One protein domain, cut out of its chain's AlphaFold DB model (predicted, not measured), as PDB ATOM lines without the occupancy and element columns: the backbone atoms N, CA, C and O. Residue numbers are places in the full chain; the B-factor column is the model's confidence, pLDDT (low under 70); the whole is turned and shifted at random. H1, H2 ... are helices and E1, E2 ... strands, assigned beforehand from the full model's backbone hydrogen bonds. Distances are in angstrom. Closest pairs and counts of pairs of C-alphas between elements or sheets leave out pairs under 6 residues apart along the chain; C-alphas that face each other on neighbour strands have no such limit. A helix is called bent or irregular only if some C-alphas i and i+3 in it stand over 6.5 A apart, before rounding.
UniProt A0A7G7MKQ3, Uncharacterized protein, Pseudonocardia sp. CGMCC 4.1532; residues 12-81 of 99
ATOM      1  N   GLU A  12     -40.942  47.938  22.575       74.69
ATOM      2  CA  GLU A  12     -42.372  47.746  22.312       74.69
ATOM      3  C   GLU A  12     -42.719  46.271  22.072       74.69
ATOM      4  O   GLU A  12     -43.647  45.740  22.687       74.69
ATOM      5  N   VAL A  13     -41.939  45.593  21.225       73.50
ATOM      6  CA  VAL A  13     -42.112  44.166  20.919       73.50
ATOM      7  C   VAL A  13     -41.944  43.323  22.184       73.50
ATOM      8  O   VAL A  13     -42.737  42.413  22.433       73.50
ATOM      9  N   TRP A  14     -40.974  43.677  23.031       74.31
ATOM     10  CA  TRP A  14     -40.788  43.049  24.334       74.31
ATOM     11  C   TRP A  14     -41.997  43.227  25.247       74.31
ATOM     12  O   TRP A  14     -42.506  42.244  25.783       74.31
ATOM     13  N   MET A  15     -42.474  44.462  25.416       77.56
ATOM     14  CA  MET A  15     -43.614  44.757  26.284       77.56
ATOM     15  C   MET A  15     -44.853  43.977  25.844       77.56
ATOM     16  O   MET A  15     -45.530  43.386  26.682       77.56
ATOM     17  N   ARG A  16     -45.116  43.906  24.533       78.88
ATOM     18  CA  ARG A  16     -46.241  43.134  23.993       78.88
ATOM     19  C   ARG A  16     -46.096  41.639  24.282       78.88
ATOM     20  O   ARG A  16     -47.038  41.039  24.790       78.88
ATOM     21  N   TYR A  17     -44.930  41.051  24.012       78.88
ATOM     22  CA  TYR A  17     -44.666  39.640  24.316       78.88
ATOM     23  C   TYR A  17     -44.828  39.341  25.814       78.88
ATOM     24  O   TYR A  17     -45.513  38.391  26.192       78.88
ATOM     25  N   ALA A  18     -44.217  40.161  26.668       79.50
ATOM     26  CA  ALA A  18     -44.229  39.959  28.105       79.50
ATOM     27  C   ALA A  18     -45.649  40.015  28.677       79.50
ATOM     28  O   ALA A  18     -46.016  39.140  29.454       79.50
ATOM     29  N   LEU A  19     -46.456  40.994  28.258       80.19
ATOM     30  CA  LEU A  19     -47.848  41.112  28.690       80.19
ATOM     31  C   LEU A  19     -48.681  39.899  28.272       80.19
ATOM     32  O   LEU A  19     -49.415  39.370  29.098       80.19
ATOM     33  N   VAL A  20     -48.519  39.408  27.038       83.00
ATOM     34  CA  VAL A  20     -49.225  38.202  26.578       83.00
ATOM     35  C   VAL A  20     -48.842  36.982  27.414       83.00
ATOM     36  O   VAL A  20     -49.720  36.267  27.881       83.00
ATOM     37  N   ARG A  21     -47.547  36.752  27.658       82.00
ATOM     38  CA  ARG A  21     -47.095  35.604  28.461       82.00
ATOM     39  C   ARG A  21     -47.553  35.678  29.909       82.00
ATOM     40  O   ARG A  21     -47.886  34.656  30.499       82.00
ATOM     41  N   ILE A  22     -47.548  36.878  30.478       83.12
ATOM     42  CA  ILE A  22     -48.035  37.125  31.832       83.12
ATOM     43  C   ILE A  22     -49.544  36.869  31.903       83.12
ATOM     44  O   ILE A  22     -49.988  36.230  32.850       83.12
ATOM     45  N   GLN A  23     -50.312  37.300  30.900       85.75
ATOM     46  CA  GLN A  23     -51.743  37.013  30.804       85.75
ATOM     47  C   GLN A  23     -51.998  35.501  30.708       85.75
ATOM     48  O   GLN A  23     -52.742  34.962  31.518       85.75
ATOM     49  N   GLU A  24     -51.303  34.798  29.807       87.25
ATOM     50  CA  GLU A  24     -51.408  33.338  29.655       87.25
ATOM     51  C   GLU A  24     -51.082  32.588  30.960       87.25
ATOM     52  O   GLU A  24     -51.725  31.590  31.278       87.25
ATOM     53  N   LEU A  25     -50.093  33.060  31.726       84.69
ATOM     54  CA  LEU A  25     -49.766  32.504  33.038       84.69
ATOM     55  C   LEU A  25     -50.862  32.795  34.073       84.69
ATOM     56  O   LEU A  25     -51.221  31.905  34.837       84.69
ATOM     57  N   VAL A  26     -51.373  34.027  34.128       86.19
ATOM     58  CA  VAL A  26     -52.381  34.438  35.119       86.19
ATOM     59  C   VAL A  26     -53.726  33.746  34.885       86.19
ATOM     60  O   VAL A  26     -54.393  33.401  35.862       86.19
ATOM     61  N   ASP A  27     -54.081  33.494  33.623       89.25
ATOM     62  CA  ASP A  27     -55.307  32.792  33.220       89.25
ATOM     63  C   ASP A  27     -55.230  31.271  33.425       89.25
ATOM     64  O   ASP A  27     -56.255  30.586  33.419       89.25
ATOM     65  N   LYS A  28     -54.025  30.717  33.616       87.12
ATOM     66  CA  LYS A  28     -53.834  29.285  33.857       87.12
ATOM     67  C   LYS A  28     -54.460  28.888  35.209       87.12
ATOM     68  O   LYS A  28     -54.226  29.566  36.214       87.12
ATOM     69  N   PRO A  29     -55.221  27.782  35.301       90.12
ATOM     70  CA  PRO A  29     -55.680  27.274  36.590       90.12
ATOM     71  C   PRO A  29     -54.496  26.900  37.489       90.12
ATOM     72  O   PRO A  29     -53.546  26.262  37.040       90.12
ATOM     73  N   ARG A  30     -54.562  27.242  38.785       86.88
ATOM     74  CA  ARG A  30     -53.467  26.951  39.737       86.88
ATOM     75  C   ARG A  30     -53.129  25.464  39.854       86.88
ATOM     76  O   ARG A  30     -51.982  25.141  40.121       86.88
ATOM     77  N   ALA A  31     -54.110  24.583  39.652       88.94
ATOM     78  CA  ALA A  31     -53.907  23.134  39.673       88.94
ATOM     79  C   ALA A  31     -53.010  22.629  38.525       88.94
ATOM     80  O   ALA A  31     -52.390  21.581  38.667       88.94
ATOM     81  N   ASP A  32     -52.906  23.394  37.433       90.12
ATOM     82  CA  ASP A  32     -52.132  23.042  36.238       90.12
ATOM     83  C   ASP A  32     -50.774  23.767  36.185       90.12
ATOM     84  O   ASP A  32     -50.032  23.662  35.202       90.12
ATOM     85  N   MET A  33     -50.452  24.563  37.210       86.62
ATOM     86  CA  MET A  33     -49.192  25.294  37.295       86.62
ATOM     87  C   MET A  33     -48.074  24.411  37.840       86.62
ATOM     88  O   MET A  33     -48.235  23.689  38.818       86.62
ATOM     89  N   THR A  34     -46.900  24.537  37.237       86.69
ATOM     90  CA  THR A  34     -45.643  24.041  37.802       86.69
ATOM     91  C   THR A  34     -45.235  24.865  39.027       86.69
ATOM     92  O   THR A  34     -45.636  26.023  39.169       86.69
ATOM     93  N   ASP A  35     -44.359  24.325  39.878       81.56
ATOM     94  CA  ASP A  35     -43.838  25.051  41.049       81.56
ATOM     95  C   ASP A  35     -43.165  26.379  40.669       81.56
ATOM     96  O   ASP A  35     -43.286  27.379  41.374       81.56
ATOM     97  N   THR A  36     -42.492  26.415  39.514       76.94
ATOM     98  CA  THR A  36     -41.872  27.642  38.992       76.94
ATOM     99  C   THR A  36     -42.926  28.674  38.600       76.94
ATOM    100  O   THR A  36     -42.795  29.842  38.954       76.94
ATOM    101  N   GLU A  37     -43.984  28.253  37.903       82.56
ATOM    102  CA  GLU A  37     -45.105  29.120  37.519       82.56
ATOM    103  C   GLU A  37     -45.834  29.675  38.753       82.56
ATOM    104  O   GLU A  37     -46.119  30.872  38.805       82.56
ATOM    105  N   LEU A  38     -46.060  28.842  39.777       84.31
ATOM    106  CA  LEU A  38     -46.633  29.269  41.058       84.31
ATOM    107  C   LEU A  38     -45.744  30.293  41.770       84.31
ATOM    108  O   LEU A  38     -46.250  31.303  42.261       84.31
ATOM    109  N   ALA A  39     -44.427  30.069  41.793       79.50
ATOM    110  CA  ALA A  39     -43.473  30.972  42.433       79.50
ATOM    111  C   ALA A  39     -43.463  32.371  41.794       79.50
ATOM    112  O   ALA A  39     -43.271  33.366  42.495       79.50
ATOM    113  N   ILE A  40     -43.701  32.467  40.480       78.00
ATOM    114  CA  ILE A  40     -43.709  33.751  39.764       78.00
ATOM    115  C   ILE A  40     -45.104  34.362  39.593       78.00
ATOM    116  O   ILE A  40     -45.197  35.536  39.229       78.00
ATOM    117  N   TYR A  41     -46.176  33.617  39.887       83.12
ATOM    118  CA  TYR A  41     -47.567  34.035  39.676       83.12
ATOM    119  C   TYR A  41     -47.868  35.401  40.298       83.12
ATOM    120  O   TYR A  41     -48.329  36.303  39.605       83.12
ATOM    121  N   THR A  42     -47.530  35.596  41.576       77.75
ATOM    122  CA  THR A  42     -47.760  36.862  42.297       77.75
ATOM    123  C   THR A  42     -47.072  38.049  41.616       77.75
ATOM    124  O   THR A  42     -47.616  39.155  41.569       77.75
ATOM    125  N   PHE A  43     -45.884  37.834  41.047       76.19
ATOM    126  CA  PHE A  43     -45.152  38.882  40.338       76.19
ATOM    127  C   PHE A  43     -45.754  39.149  38.960       76.19
ATOM    128  O   PHE A  43     -45.861  40.308  38.560       76.19
ATOM    129  N   ALA A  44     -46.188  38.098  38.267       79.44
ATOM    130  CA  ALA A  44     -46.882  38.184  36.991       79.44
ATOM    131  C   ALA A  44     -48.188  38.990  37.122       79.44
ATOM    132  O   ALA A  44     -48.389  39.950  36.378       79.44
ATOM    133  N   THR A  45     -49.019  38.721  38.136       80.19
ATOM    134  CA  THR A  45     -50.267  39.476  38.356       80.19
ATOM    135  C   THR A  45     -50.002  40.969  38.578       80.19
ATOM    136  O   THR A  45     -50.691  41.818  38.020       80.19
ATOM    137  N   ALA A  46     -48.941  41.311  39.318       73.44
ATOM    138  CA  ALA A  46     -48.545  42.698  39.558       73.44
ATOM    139  C   ALA A  46     -48.038  43.435  38.302       73.44
ATOM    140  O   ALA A  46     -47.888  44.658  38.331       73.44
ATOM    141  N   ALA A  47     -47.706  42.734  37.211       74.75
ATOM    142  CA  ALA A  47     -47.367  43.372  35.940       74.75
ATOM    143  C   ALA A  47     -48.614  43.785  35.147       74.75
ATOM    144  O   ALA A  47     -48.590  44.836  34.512       74.75
ATOM    145  N   LEU A  48     -49.709  43.022  35.231       73.94
ATOM    146  CA  LEU A  48     -50.963  43.349  34.538       73.94
ATOM    147  C   LEU A  48     -51.620  44.623  35.084       73.94
ATOM    148  O   LEU A  48     -52.235  45.367  34.327       73.94
ATOM    149  N   SER A  49     -51.405  44.947  36.361       73.25
ATOM    150  CA  SER A  49     -51.885  46.187  36.996       73.25
ATOM    151  C   SER A  49     -51.087  47.449  36.613       73.25
ATOM    152  O   SER A  49     -51.036  48.402  37.387       73.25
ATOM    153  N   GLY A  50     -50.428  47.467  35.447       65.12
ATOM    154  CA  GLY A  50     -49.609  48.593  34.971       65.12
ATOM    155  C   GLY A  50     -48.132  48.536  35.385       65.12
ATOM    156  O   GLY A  50     -47.431  49.546  35.340       65.12
ATOM    157  N   GLY A  51     -47.646  47.363  35.799       70.88
ATOM    158  CA  GLY A  51     -46.251  47.155  36.180       70.88
ATOM    159  C   GLY A  51     -45.324  46.902  34.987       70.88
ATOM    160  O   GLY A  51     -45.746  46.502  33.905       70.88
ATOM    161  N   GLN A  52     -44.019  47.098  35.191       75.69
ATOM    162  CA  GLN A  52     -43.005  46.708  34.205       75.69
ATOM    163  C   GLN A  52     -42.774  45.180  34.242       75.69
ATOM    164  O   GLN A  52     -42.824  44.590  35.325       75.69
ATOM    165  N   PRO A  53     -42.468  44.525  33.105       75.88
ATOM    166  CA  PRO A  53     -42.107  43.103  33.061       75.88
ATOM    167  C   PRO A  53     -40.810  42.767  33.799       75.88
ATOM    168  O   PRO A  53     -40.619  41.635  34.243       75.88
ATOM    169  N   ILE A  54     -39.916  43.750  33.907       78.12
ATOM    170  CA  ILE A  54     -38.661  43.669  34.647       78.12
ATOM    171  C   ILE A  54     -38.754  44.665  35.793       78.12
ATOM    172  O   ILE A  54     -39.053  45.837  35.569       78.12
ATOM    173  N   VAL A  55     -38.497  44.209  37.014       75.31
ATOM    174  CA  VAL A  55     -38.539  45.063  38.206       75.31
ATOM    175  C   VAL A  55     -37.297  44.884  39.060       75.31
ATOM    176  O   VAL A  55     -36.713  43.799  39.058       75.31
ATOM    177  N   PRO A  56     -36.885  45.916  39.813       72.25
ATOM    178  CA  PRO A  56     -35.824  45.750  40.782       72.25
ATOM    179  C   PRO A  56     -36.290  44.868  41.951       72.25
ATOM    180  O   PRO A  56     -37.390  45.052  42.486       72.25
ATOM    181  N   LEU A  57     -35.445  43.921  42.360       69.19
ATOM    182  CA  LEU A  57     -35.609  43.169  43.607       69.19
ATOM    183  C   LEU A  57     -35.418  44.155  44.774       69.19
ATOM    184  O   LEU A  57     -34.450  44.909  44.790       69.19
ATOM    185  N   GLY A  58     -36.383  44.219  45.696       60.19
ATOM    186  CA  GLY A  58     -36.531  45.317  46.667       60.19
ATOM    187  C   GLY A  58     -37.737  46.232  46.405       60.19
ATOM    188  O   GLY A  58     -38.074  47.063  47.245       60.19
ATOM    189  N   SER A  59     -38.434  46.049  45.277       57.97
ATOM    190  CA  SER A  59     -39.788  46.591  45.091       57.97
ATOM    191  C   SER A  59     -40.763  45.993  46.123       57.97
ATOM    192  O   SER A  59     -40.547  44.860  46.567       57.97
ATOM    193  N   PRO A  60     -41.859  46.688  46.484       51.47
ATOM    194  CA  PRO A  60     -42.853  46.164  47.423       51.47
ATOM    195  C   PRO A  60     -43.306  44.745  47.036       51.47
ATOM    196  O   PRO A  60     -43.747  44.522  45.910       51.47
ATOM    197  N   GLY A  61     -43.167  43.782  47.956       56.97
ATOM    198  CA  GLY A  61     -43.518  42.370  47.733       56.97
ATOM    199  C   GLY A  61     -42.385  41.454  47.242       56.97
ATOM    200  O   GLY A  61     -42.605  40.253  47.127       56.97
ATOM    201  N   LEU A  62     -41.174  41.974  46.997       58.78
ATOM    202  CA  LEU A  62     -39.998  41.194  46.587       58.78
ATOM    203  C   LEU A  62     -38.869  41.320  47.614       58.78
ATOM    204  O   LEU A  62     -38.331  42.409  47.813       58.78
ATOM    205  N   ARG A  63     -38.468  40.207  48.241       57.31
ATOM    206  CA  ARG A  63     -37.257  40.177  49.074       57.31
ATOM    207  C   ARG A  63     -36.040  39.986  48.176       57.31
ATOM    208  O   ARG A  63     -35.983  39.020  47.424       57.31
ATOM    209  N   ALA A  64     -35.071  40.893  48.264       54.88
ATOM    210  CA  ALA A  64     -33.753  40.650  47.693       54.88
ATOM    211  C   ALA A  64     -33.127  39.473  48.455       54.88
ATOM    212  O   ALA A  64     -32.930  39.563  49.667       54.88
ATOM    213  N   VAL A  65     -32.890  38.359  47.763       55.03
ATOM    214  CA  VAL A  65     -32.284  37.164  48.369       55.03
ATOM    215  C   VAL A  65     -30.792  37.406  48.630       55.03
ATOM    216  O   VAL A  65     -30.268  36.909  49.615       55.03
ATOM    217  N   GLU A  66     -30.144  38.243  47.809       56.38
ATOM    218  CA  GLU A  66     -28.718  38.592  47.862       56.38
ATOM    219  C   GLU A  66     -28.495  39.999  47.255       56.38
ATOM    220  O   GLU A  66     -29.181  40.353  46.292       56.38
ATOM    221  N   PRO A  67     -27.492  40.790  47.694       55.03
ATOM    222  CA  PRO A  67     -27.134  42.068  47.054       55.03
ATOM    223  C   PRO A  67     -26.667  41.906  45.592       55.03
ATOM    224  O   PRO A  67     -26.665  42.868  44.822       55.03
ATOM    225  N   ALA A  68     -26.303  40.682  45.196       56.25
ATOM    226  CA  ALA A  68     -25.938  40.311  43.833       56.25
ATOM    227  C   ALA A  68     -27.146  40.087  42.903       56.25
ATOM    228  O   ALA A  68     -26.960  39.964  41.695       56.25
ATOM    229  N   ARG A  69     -28.383  40.050  43.413       62.25
ATOM    230  CA  ARG A  69     -29.596  39.857  42.606       62.25
ATOM    231  C   ARG A  69     -30.533  41.025  42.824       62.25
ATOM    232  O   ARG A  69     -31.165  41.161  43.864       62.25
ATOM    233  N   ALA A  70     -30.595  41.895  41.825       72.62
ATOM    234  CA  ALA A  70     -31.230  43.196  41.961       72.62
ATOM    235  C   ALA A  70     -32.315  43.454  40.911       72.62
ATOM    236  O   ALA A  70     -32.982  44.479  40.982       72.62
ATOM    237  N   ARG A  71     -32.523  42.545  39.951       77.25
ATOM    238  CA  ARG A  71     -33.577  42.605  38.928       77.25
ATOM    239  C   ARG A  71     -34.267  41.251  38.807       77.25
ATOM    240  O   ARG A  71     -33.596  40.236  38.939       77.25
ATOM    241  N   LEU A  72     -35.572  41.260  38.538       80.06
ATOM    242  CA  LEU A  72     -36.415  40.084  38.311       80.06
ATOM    243  C   LEU A  72     -37.189  40.225  36.997       80.06
ATOM    244  O   LEU A  72     -37.836  41.251  36.771       80.06
ATOM    245  N   CYS A  73     -37.204  39.170  36.182       82.44
ATOM    246  CA  CYS A  73     -38.120  39.024  35.051       82.44
ATOM    247  C   CYS A  73     -39.413  38.334  35.497       82.44
ATOM    248  O   CYS A  73     -39.416  37.149  35.823       82.44
ATOM    249  N   ARG A  74     -40.540  39.042  35.431       80.44
ATOM    250  CA  ARG A  74     -41.865  38.525  35.818       80.44
ATOM    251  C   ARG A  74     -42.454  37.517  34.824       80.44
ATOM    252  O   ARG A  74     -43.470  36.905  35.116       80.44
ATOM    253  N   VAL A  75     -41.819  37.352  33.662       81.31
ATOM    254  CA  VAL A  75     -42.221  36.376  32.635       81.31
ATOM    255  C   VAL A  75     -41.659  34.990  32.938       81.31
ATOM    256  O   VAL A  75     -42.339  33.992  32.733       81.31
ATOM    257  N   CYS A  76     -40.402  34.920  33.384       78.56
ATOM    258  CA  CYS A  76     -39.666  33.658  33.481       78.56
ATOM    259  C   CYS A  76     -38.992  33.426  34.841       78.56
ATOM    260  O   CYS A  76     -38.282  32.441  34.997       78.56
ATOM    261  N   GLY A  77     -39.144  34.340  35.803       78.19
ATOM    262  CA  GLY A  77     -38.581  34.212  37.151       78.19
ATOM    263  C   GLY A  77     -37.076  34.430  37.261       78.19
ATOM    264  O   GLY A  77     -36.519  34.268  38.337       78.19
ATOM    265  N   ALA A  78     -36.407  34.785  36.164       81.12
ATOM    266  CA  ALA A  78     -34.967  34.996  36.161       81.12
ATOM    267  C   ALA A  78     -34.570  36.200  37.017       81.12
ATOM    268  O   ALA A  78     -35.200  37.256  36.924       81.12
ATOM    269  N   GLU A  79     -33.489  36.052  37.777       81.81
ATOM    270  CA  GLU A  79     -32.930  37.082  38.646       81.81
ATOM    271  C   GLU A  79     -31.484  37.381  38.251       81.81
ATOM    272  O   GLU A  79     -30.725  36.457  37.980       81.81
ATOM    273  N   TRP A  80     -31.082  38.654  38.232       78.94
ATOM    274  CA  TRP A  80     -29.706  39.029  37.879       78.94
ATOM    275  C   TRP A  80     -29.248  40.349  38.541       78.94
ATOM    276  O   TRP A  80     -30.086  41.156  38.976       78.94
ATOM    277  N   PRO A  81     -27.927  40.605  38.665       72.50
ATOM    278  CA  PRO A  81     -27.396  41.839  39.256       72.50
ATOM    279  C   PRO A  81     -27.738  43.079  38.431       72.50
ATOM    280  O   PRO A  81     -27.942  42.989  37.224       72.50
TER     281      PRO A  81
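This is residues 12 to 81 of the 99 residues of an uncharacterized protein of Pseudonocardia sp. CGMCC 4.1532 (UniProt A0A7G7MKQ3). Two helices, H1 and H2, pack on each other at a steep angle, and a small hairpin of strands, E1 and E2, lies near H2. Residues 79 to 80 fold back to pair with E2. The 70 printed residues hold H1, H2, E1, E2 in that order, mostly helix, with an antiparallel sheet E1 - E2. The whole is compact, radius of gyration of the C-alphas 11.9 A, spanning 33 by 30 by 17 A.

H1, residues 12 to 27, touches H2, residues 35 to 48, with residues 19 to 26 alone; the closest C-alphas, of Ile 22 and Ala 44, are 5.4 A apart. They run opposite ways at a steep tilt of 59 degrees. Every O i to N i+4 pair of H1 is within hydrogen-bond range, against 7 of 10 in H2, which is irregular: C-alphas 39 and 42 are 7.3 A apart. E1, residues 54 to 56, and E2, residues 71 to 73, form an antiparallel hairpin; N 72 and O 55, 2.8 A apart, are within hydrogen-bond range. H1 is apart from both strands.

H1 runs 22.6 A from C-alpha 12 at (-42.372, 47.746, 22.312); H2 measures 20.7 A. E2 ends at C-alpha 73 at (-38.120, 39.024, 35.051).

The printed part has no cut. The link from E1 to E2 is long, 14 residues. pLDDT is under 70 at residue 50 and residues 57 to 69.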